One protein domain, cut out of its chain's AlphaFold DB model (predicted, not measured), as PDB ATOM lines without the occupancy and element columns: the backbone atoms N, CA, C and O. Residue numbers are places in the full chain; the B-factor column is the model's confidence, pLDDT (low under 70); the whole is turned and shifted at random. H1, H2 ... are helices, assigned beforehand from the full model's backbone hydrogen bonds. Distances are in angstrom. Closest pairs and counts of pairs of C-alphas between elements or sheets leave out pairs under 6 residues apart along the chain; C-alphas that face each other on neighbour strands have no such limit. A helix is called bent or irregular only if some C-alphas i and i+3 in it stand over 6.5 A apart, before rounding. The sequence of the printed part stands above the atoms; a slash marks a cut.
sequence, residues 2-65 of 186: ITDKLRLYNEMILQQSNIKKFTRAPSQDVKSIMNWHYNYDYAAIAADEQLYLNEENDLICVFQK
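This is residues 2 to 65 of the 186 residues of an uncharacterized protein of Torrubiella hemipterigena (UniProt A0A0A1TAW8). A long helical arm, H1, sticks out from a small, loose head, in which the backbone goes through H2, turns back into the short H3 and runs on as a tail, residues 55 to 65, that crosses back past the link between H1 and H2, where the printed part ends. Residues 2 to 18 of H1 stand free, and this arm makes much of the length. The printed part has 64 residues with three named helices, in the order H1, H2, H3, and no named strand; its class is all helix. The whole is extended, with a radius of gyration of the C-alphas of 16.9 A, and spans 54 by 27 by 16 A.

H1, residues 2 to 21, is apart from H2, residues 27 to 39, and a tight link of 5 residues joins them. H3, residues 49 to 54, is apart from H1. H2 and H3 are close but not clearly touching; their closest C-alphas, those of Met 34 and Leu 53, are 7.1 A apart. They run opposite ways at a steep tilt of 49 degrees. In H1 and H2 every O i to N i+4 pair is within hydrogen-bond range; in H3 0 of 2 are, beside 2 of 3 O i to N i+3 pairs.

H1 begins with C-alpha 2 at (161.133, 157.982, 169.467) and is 28.9 A long. H2 begins with C-alpha 27 at (197.770, 139.631, 151.656) and is 18.2 A long. H3 ends with C-alpha 54 at (197.352, 152.502, 148.714) and is irregular, with C-alphas 49 and 52 7.3 A apart.

The two C-alphas farthest apart, those of Ile 2 and Asn 39, are 54.4 A apart. Without the free stretch, 47 residues span 33 by 19 by 15 A. The printed part has no cut, and the link from H2 to H3 is short, with 9 residues. The mean pLDDT of the printed part is 86.2, and residues 64 to 65 are under 70.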
ATOM      1  N   ILE A   2     160.049 158.677 168.724       88.12
ATOM      2  CA  ILE A   2     161.133 157.982 169.467       88.12
ATOM      3  C   ILE A   2     161.302 156.536 168.980       88.12
ATOM      4  O   ILE A   2     162.420 156.101 168.726       88.12
ATOM      5  N   THR A   3     160.198 155.823 168.760       91.69
ATOM      6  CA  THR A   3     160.198 154.431 168.279       91.69
ATOM      7  C   THR A   3     160.846 154.284 166.900       91.69
ATOM      8  O   THR A   3     161.611 153.352 166.673       91.69
ATOM      9  N   ASP A   4     160.612 155.242 165.998       94.38
ATOM     10  CA  ASP A   4     161.195 155.240 164.650       94.38
ATOM     11  C   ASP A   4     162.710 155.451 164.690       94.38
ATOM     12  O   ASP A   4     163.455 154.751 164.006       94.38
ATOM     13  N   LYS A   5     163.173 156.372 165.547       93.31
ATOM     14  CA  LYS A   5     164.603 156.601 165.785       93.31
ATOM     15  C   LYS A   5     165.272 155.376 166.409       93.31
ATOM     16  O   LYS A   5     166.381 155.032 166.015       93.31
ATOM     17  N   LEU A   6     164.593 154.698 167.337       95.06
ATOM     18  CA  LEU A   6     165.099 153.478 167.969       95.06
ATOM     19  C   LEU A   6     165.248 152.334 166.953       95.06
ATOM     20  O   LEU A   6     166.252 151.624 166.956       95.06
ATOM     21  N   ARG A   7     164.269 152.187 166.051       95.69
ATOM     22  CA  ARG A   7     164.315 151.213 164.955       95.69
ATOM     23  C   ARG A   7     165.478 151.494 164.003       95.69
ATOM     24  O   ARG A   7     166.242 150.577 163.722       95.69
ATOM     25  N   LEU A   8     165.638 152.749 163.570       95.94
ATOM     26  CA  LEU A   8     166.734 153.167 162.689       95.94
ATOM     27  C   LEU A   8     168.103 152.906 163.329       95.94
ATOM     28  O   LEU A   8     169.003 152.383 162.680       95.94
ATOM     29  N   TYR A   9     168.246 153.225 164.615       95.44
ATOM     30  CA  TYR A   9     169.474 152.967 165.361       95.44
ATOM     31  C   TYR A   9     169.815 151.473 165.404       95.44
ATOM     32  O   TYR A   9     170.948 151.089 165.120       95.44
ATOM     33  N   ASN A  10     168.831 150.619 165.702       96.31
ATOM     34  CA  ASN A  10     169.045 149.173 165.735       96.31
ATOM     35  C   ASN A  10     169.423 148.621 164.348       96.31
ATOM     36  O   ASN A  10     170.321 147.791 164.231       96.31
ATOM     37  N   GLU A  11     168.785 149.120 163.289       96.75
ATOM     38  CA  GLU A  11     169.101 148.746 161.909       96.75
ATOM     39  C   GLU A  11     170.540 149.125 161.529       96.75
ATOM     40  O   GLU A  11     171.283 148.282 161.023       96.75
ATOM     41  N   MET A  12     170.972 150.345 161.860       95.69
ATOM     42  CA  MET A  12     172.350 150.790 161.629       95.69
ATOM     43  C   MET A  12     173.370 149.950 162.410       95.69
ATOM     44  O   MET A  12     174.406 149.579 161.855       95.69
ATOM     45  N   ILE A  13     173.078 149.578 163.662       95.69
ATOM     46  CA  ILE A  13     173.947 148.683 164.445       95.69
ATOM     47  C   ILE A  13     174.059 147.306 163.792       95.69
ATOM     48  O   ILE A  13     175.159 146.756 163.704       95.69
ATOM     49  N   LEU A  14     172.943 146.732 163.337       95.75
ATOM     50  CA  LEU A  14     172.944 145.426 162.678       95.75
ATOM     51  C   LEU A  14     173.748 145.465 161.373       95.75
ATOM     52  O   LEU A  14     174.546 144.558 161.123       95.75
ATOM     53  N   GLN A  15     173.603 146.528 160.579       92.62
ATOM     54  CA  GLN A  15     174.398 146.745 159.369       92.62
ATOM     55  C   GLN A  15     175.891 146.869 159.693       92.62
ATOM     56  O   GLN A  15     176.706 146.158 159.105       92.62
ATOM     57  N   GLN A  16     176.256 147.695 160.677       91.06
ATOM     58  CA  GLN A  16     177.650 147.862 161.086       91.06
ATOM     59  C   GLN A  16     178.250 146.556 161.626       91.06
ATOM     60  O   GLN A  16     179.399 146.230 161.328       91.06
ATOM     61  N   SER A  17     177.474 145.788 162.392       90.94
ATOM     62  CA  SER A  17     177.871 144.465 162.879       90.94
ATOM     63  C   SER A  17     178.135 143.505 161.720       90.94
ATOM     64  O   SER A  17     179.147 142.811 161.720       90.94
ATOM     65  N   ASN A  18     177.282 143.509 160.690       87.38
ATOM     66  CA  ASN A  18     177.477 142.679 159.503       87.38
ATOM     67  C   ASN A  18     178.715 143.087 158.695       87.38
ATOM     68  O   ASN A  18     179.452 142.205 158.269       87.38
ATOM     69  N   ILE A  19     178.996 144.385 158.552       85.88
ATOM     70  CA  ILE A  19     180.218 144.855 157.880       85.88
ATOM     71  C   ILE A  19     181.464 144.437 158.675       85.88
ATOM     72  O   ILE A  19     182.431 143.942 158.107       85.88
ATOM     73  N   LYS A  20     181.424 144.543 160.009       83.06
ATOM     74  CA  LYS A  20     182.534 144.108 160.873       83.06
ATOM     75  C   LYS A  20     182.791 142.599 160.857       83.06
ATOM     76  O   LYS A  20     183.863 142.182 161.284       83.06
ATOM     77  N   LYS A  21     181.838 141.774 160.404       83.81
ATOM     78  CA  LYS A  21     182.057 140.326 160.256       83.81
ATOM     79  C   LYS A  21     183.018 140.007 159.121       83.81
ATOM     80  O   LYS A  21     183.659 138.959 159.189       83.81
ATOM     81  N   PHE A  22     183.127 140.874 158.110       83.19
ATOM     82  CA  PHE A  22     184.057 140.649 157.014       83.19
ATOM     83  C   PHE A  22     185.486 140.640 157.543       83.19
ATOM     84  O   PHE A  22     185.966 141.564 158.196       83.19
ATOM     85  N   THR A  23     186.172 139.545 157.260       80.06
ATOM     86  CA  THR A  23     187.583 139.389 157.570       80.06
ATOM     87  C   THR A  23     188.396 140.202 156.585       80.06
ATOM     88  O   THR A  23     188.075 140.273 155.393       80.06
ATOM     89  N   ARG A  24     189.499 140.753 157.085       81.94
ATOM     90  CA  ARG A  24     190.516 141.395 156.262       81.94
ATOM     91  C   ARG A  24     190.928 140.489 155.095       81.94
ATOM     92  O   ARG A  24     191.055 139.271 155.264       81.94
ATOM     93  N   ALA A  25     191.136 141.090 153.927       82.25
ATOM     94  CA  ALA A  25     191.590 140.381 152.744       82.25
ATOM     95  C   ALA A  25     192.955 139.705 152.993       82.25
ATOM     96  O   ALA A  25     193.844 140.303 153.611       82.25
ATOM     97  N   PRO A  26     193.156 138.461 152.522       78.19
ATOM     98  CA  PRO A  26     194.470 137.830 152.529       78.19
ATOM     99  C   PRO A  26     195.486 138.678 151.756       78.19
ATOM    100  O   PRO A  26     195.212 139.123 150.644       78.19
ATOM    101  N   SER A  27     196.698 138.841 152.293       78.69
ATOM    102  CA  SER A  27     197.770 139.631 151.656       78.69
ATOM    103  C   SER A  27     198.120 139.160 150.240       78.69
ATOM    104  O   SER A  27     198.568 139.932 149.398       78.69
ATOM    105  N   GLN A  28     197.891 137.881 149.953       76.50
ATOM    106  CA  GLN A  28     198.094 137.312 148.627       76.50
ATOM    107  C   GLN A  28     197.059 137.764 147.602       76.50
ATOM    108  O   GLN A  28     197.412 137.933 146.437       76.50
ATOM    109  N   ASP A  29     195.809 137.950 148.019       80.50
ATOM    110  CA  ASP A  29     194.738 138.400 147.131       80.50
ATOM    111  C   ASP A  29     194.950 139.876 146.795       80.50
ATOM    112  O   ASP A  29     194.891 140.251 145.626       80.50
ATOM    113  N   VAL A  30     195.354 140.674 147.790       86.38
ATOM    114  CA  VAL A  30     195.807 142.062 147.599       86.38
ATOM    115  C   VAL A  30     196.959 142.120 146.593       86.38
ATOM    116  O   VAL A  30     196.889 142.839 145.596       86.38
ATOM    117  N   LYS A  31     197.985 141.276 146.772       85.50
ATOM    118  CA  LYS A  31     199.106 141.179 145.827       85.50
ATOM    119  C   LYS A  31     198.667 140.733 144.430       85.50
ATOM    120  O   LYS A  31     199.241 141.176 143.440       85.50
ATOM    121  N   SER A  32     197.662 139.864 144.329       83.31
ATOM    122  CA  SER A  32     197.104 139.435 143.044       83.31
ATOM    123  C   SER A  32     196.409 140.585 142.318       83.31
ATOM    124  O   SER A  32     196.592 140.720 141.110       83.31
ATOM    125  N   ILE A  33     195.653 141.420 143.037       87.06
ATOM    126  CA  ILE A  33     194.994 142.612 142.483       87.06
ATOM    127  C   ILE A  33     196.038 143.640 142.037       87.06
ATOM    128  O   ILE A  33     195.926 144.192 140.942       87.06
ATOM    129  N   MET A  34     197.084 143.851 142.838       87.44
ATOM    130  CA  MET A  34     198.168 144.772 142.496       87.44
ATOM    131  C   MET A  34     198.975 144.290 141.283       87.44
ATOM    132  O   MET A  34     199.251 145.069 140.375       87.44
ATOM    133  N   ASN A  35     199.272 142.989 141.204       87.75
ATOM    134  CA  ASN A  35     199.886 142.393 140.017       87.75
ATOM    135  C   ASN A  35     198.983 142.504 138.781       87.75
ATOM    136  O   ASN A  35     199.488 142.687 137.679       87.75
ATOM    137  N   TRP A  36     197.662 142.377 138.942       87.25
ATOM    138  CA  TRP A  36     196.726 142.590 137.842       87.25
ATOM    139  C   TRP A  36     196.795 144.044 137.357       87.25
ATOM    140  O   TRP A  36     197.017 144.248 136.175       87.25
ATOM    141  N   HIS A  37     196.763 145.044 138.245       88.81
ATOM    142  CA  HIS A  37     196.924 146.452 137.842       88.81
ATOM    143  C   HIS A  37     198.245 146.701 137.113       88.81
ATOM    144  O   HIS A  37     198.252 147.325 136.055       88.81
ATOM    145  N   TYR A  38     199.339 146.140 137.630       87.31
ATOM    146  CA  TYR A  38     200.653 146.220 136.998       87.31
ATOM    147  C   TYR A  38     200.668 145.608 135.587       87.31
ATOM    148  O   TYR A  38     201.225 146.193 134.663       87.31
ATOM    149  N   ASN A  39     200.018 144.455 135.387       87.12
ATOM    150  CA  ASN A  39     199.964 143.787 134.081       87.12
ATOM    151  C   ASN A  39     199.179 144.576 133.017       87.12
ATOM    152  O   ASN A  39     199.426 144.380 131.828       87.12
ATOM    153  N   TYR A  40     198.247 145.440 133.431       84.44
ATOM    154  CA  TYR A  40     197.471 146.317 132.543       84.44
ATOM    155  C   TYR A  40     197.957 147.776 132.592       84.44
ATOM    156  O   TYR A  40     197.200 148.680 132.241       84.44
ATOM    157  N   ASP A  41     199.198 148.008 133.039       85.69
ATOM    158  CA  ASP A  41     199.844 149.330 133.098       85.69
ATOM    159  C   ASP A  41     199.017 150.393 133.843       85.69
ATOM    160  O   ASP A  41     199.017 151.569 133.497       85.69
ATOM    161  N   TYR A  42     198.238 149.966 134.845       84.62
ATOM    162  CA  TYR A  42     197.311 150.824 135.592       84.62
ATOM    163  C   TYR A  42     196.308 151.588 134.702       84.62
ATOM    164  O   TYR A  42     195.708 152.563 135.144       84.62
ATOM    165  N   ALA A  43     196.083 151.147 133.462       87.00
ATOM    166  CA  ALA A  43     195.198 151.818 132.509       87.00
ATOM    167  C   ALA A  43     193.773 151.237 132.494       87.00
ATOM    168  O   ALA A  43     192.878 151.804 131.872       87.00
ATOM    169  N   ALA A  44     193.552 150.097 133.159       84.00
ATOM    170  CA  ALA A  44     192.261 149.406 133.154       84.00
ATOM    171  C   ALA A  44     191.180 150.100 134.003       84.00
ATOM    172  O   ALA A  44     189.994 149.938 133.726       84.00
ATOM    173  N   ILE A  45     191.579 150.852 135.032       86.94
ATOM    174  CA  ILE A  45     190.697 151.576 135.960       86.94
ATOM    175  C   ILE A  45     191.163 153.033 136.008       86.94
ATOM    176  O   ILE A  45     192.359 153.288 135.880       86.94
ATOM    177  N   ALA A  46     190.254 153.990 136.182       90.06
ATOM    178  CA  ALA A  46     190.622 155.399 136.273       90.06
ATOM    179  C   ALA A  46     191.522 155.675 137.498       90.06
ATOM    180  O   ALA A  46     191.411 155.016 138.529       90.06
ATOM    181  N   ALA A  47     192.455 156.623 137.380       87.12
ATOM    182  CA  ALA A  47     193.486 156.851 138.400       87.12
ATOM    183  C   ALA A  47     192.919 157.317 139.758       87.12
ATOM    184  O   ALA A  47     193.504 157.041 140.803       87.12
ATOM    185  N   ASP A  48     191.777 157.999 139.749       88.00
ATOM    186  CA  ASP A  48     191.022 158.404 140.937       88.00
ATOM    187  C   ASP A  48     190.376 157.210 141.653       88.00
ATOM    188  O   ASP A  48     190.375 157.145 142.883       88.00
ATOM    189  N   GLU A  49     189.902 156.222 140.897       86.44
ATOM    190  CA  GLU A  49     189.335 154.989 141.444       86.44
ATOM    191  C   GLU A  49     190.402 154.004 141.948       86.44
ATOM    192  O   GLU A  49     190.059 153.050 142.635       86.44
ATOM    193  N   GLN A  50     191.693 154.220 141.678       87.88
ATOM    194  CA  GLN A  50     192.785 153.336 142.123       87.88
ATOM    195  C   GLN A  50     193.300 153.622 143.539       87.88
ATOM    196  O   GLN A  50     194.151 152.888 144.045       87.88
ATOM    197  N   LEU A  51     192.786 154.656 144.211       88.44
ATOM    198  CA  LEU A  51     193.264 155.079 145.534       88.44
ATOM    199  C   LEU A  51     193.182 153.976 146.601       88.44
ATOM    200  O   LEU A  51     193.991 153.971 147.528       88.44
ATOM    201  N   TYR A  52     192.270 153.010 146.448       86.44
ATOM    202  CA  TYR A  52     192.152 151.868 147.361       86.44
ATOM    203  C   TYR A  52     193.399 150.970 147.379       86.44
ATOM    204  O   TYR A  52     193.614 150.250 148.351       86.44
ATOM    205  N   LEU A  53     194.234 150.994 146.331       86.00
ATOM    206  CA  LEU A  53     195.469 150.205 146.273       86.00
ATOM    207  C   LEU A  53     196.510 150.680 147.292       86.00
ATOM    208  O   LEU A  53     197.342 149.884 147.719       86.00
ATOM    209  N   ASN A  54     196.448 151.951 147.703       86.81
ATOM    210  CA  ASN A  54     197.352 152.502 148.714       86.81
ATOM    211  C   ASN A  54     197.010 152.000 150.127       86.81
ATOM    212  O   ASN A  54     197.881 151.942 150.992       86.81
ATOM    213  N   GLU A  55     195.757 151.596 150.352       85.75
ATOM    214  CA  GLU A  55     195.241 151.157 151.649       85.75
ATOM    215  C   GLU A  55     195.101 149.628 151.704       85.75
ATOM    216  O   GLU A  55     194.016 149.071 151.883       85.75
ATOM    217  N   GLU A  56     196.226 148.907 151.615       79.44
ATOM    218  CA  GLU A  56     196.252 147.431 151.673       79.44
ATOM    219  C   GLU A  56     195.604 146.844 152.947       79.44
ATOM    220  O   GLU A  56     195.244 145.662 153.001       79.44
ATOM    221  N   ASN A  57     195.504 147.645 154.014       80.19
ATOM    222  CA  ASN A  57     194.910 147.241 155.285       80.19
ATOM    223  C   ASN A  57     193.377 147.346 155.310       80.19
ATOM    224  O   ASN A  57     192.774 146.675 156.149       80.19
ATOM    225  N   ASP A  58     192.771 148.139 154.423       85.62
ATOM    226  CA  ASP A  58     191.322 148.401 154.393       85.62
ATOM    227  C   ASP A  58     190.557 147.437 153.468       85.62
ATOM    228  O   ASP A  58     189.333 147.317 153.504       85.62
ATOM    229  N   LEU A  59     191.287 146.669 152.660       87.25
ATOM    230  CA  LEU A  59     190.700 145.674 151.775       87.25
ATOM    231  C   LEU A  59     190.040 144.543 152.577       87.25
ATOM    232  O   LEU A  59     190.679 143.843 153.373       87.25
ATOM    233  N   ILE A  60     188.753 144.324 152.314       85.38
ATOM    234  CA  ILE A  60     187.947 143.258 152.917       85.38
ATOM    235  C   ILE A  60     187.645 142.145 151.915       85.38
ATOM    236  O   ILE A  60     187.486 142.373 150.716       85.38
ATOM    237  N   CYS A  61     187.531 140.914 152.411       79.44
ATOM    238  CA  CYS A  61     187.111 139.789 151.585       79.44
ATOM    239  C   CYS A  61     185.577 139.679 151.587       79.44
ATOM    240  O   CYS A  61     184.985 139.322 152.606       79.44
ATOM    241  N   VAL A  62     184.937 139.959 150.444       78.12
ATOM    242  CA  VAL A  62     183.467 139.879 150.285       78.12
ATOM    243  C   VAL A  62     182.964 138.440 150.440       78.12
ATOM    244  O   VAL A  62     181.884 138.205 150.978       78.12
ATOM    245  N   PHE A  63     183.761 137.461 150.002       73.00
ATOM    246  CA  PHE A  63     183.455 136.043 150.148       73.00
ATOM    247  C   PHE A  63     184.403 135.397 151.157       73.00
ATOM    248  O   PHE A  63     185.513 134.985 150.822       73.00
ATOM    249  N   GLN A  64     183.952 135.297 152.404       63.19
ATOM    250  CA  GLN A  64     184.700 134.630 153.464       63.19
ATOM    251  C   GLN A  64     184.720 133.129 153.200       63.19
ATOM    252  O   GLN A  64     183.766 132.409 153.492       63.19
ATOM    253  N   LYS A  65     185.808 132.654 152.599       64.62
ATOM    254  CA  LYS A  65     186.014 131.228 152.419       64.62
ATOM    255  C   LYS A  65     186.717 130.656 153.641       64.62
ATOM    256  O   LYS A  65     187.876 130.984 153.904       64.62
TER     257      LYS A  65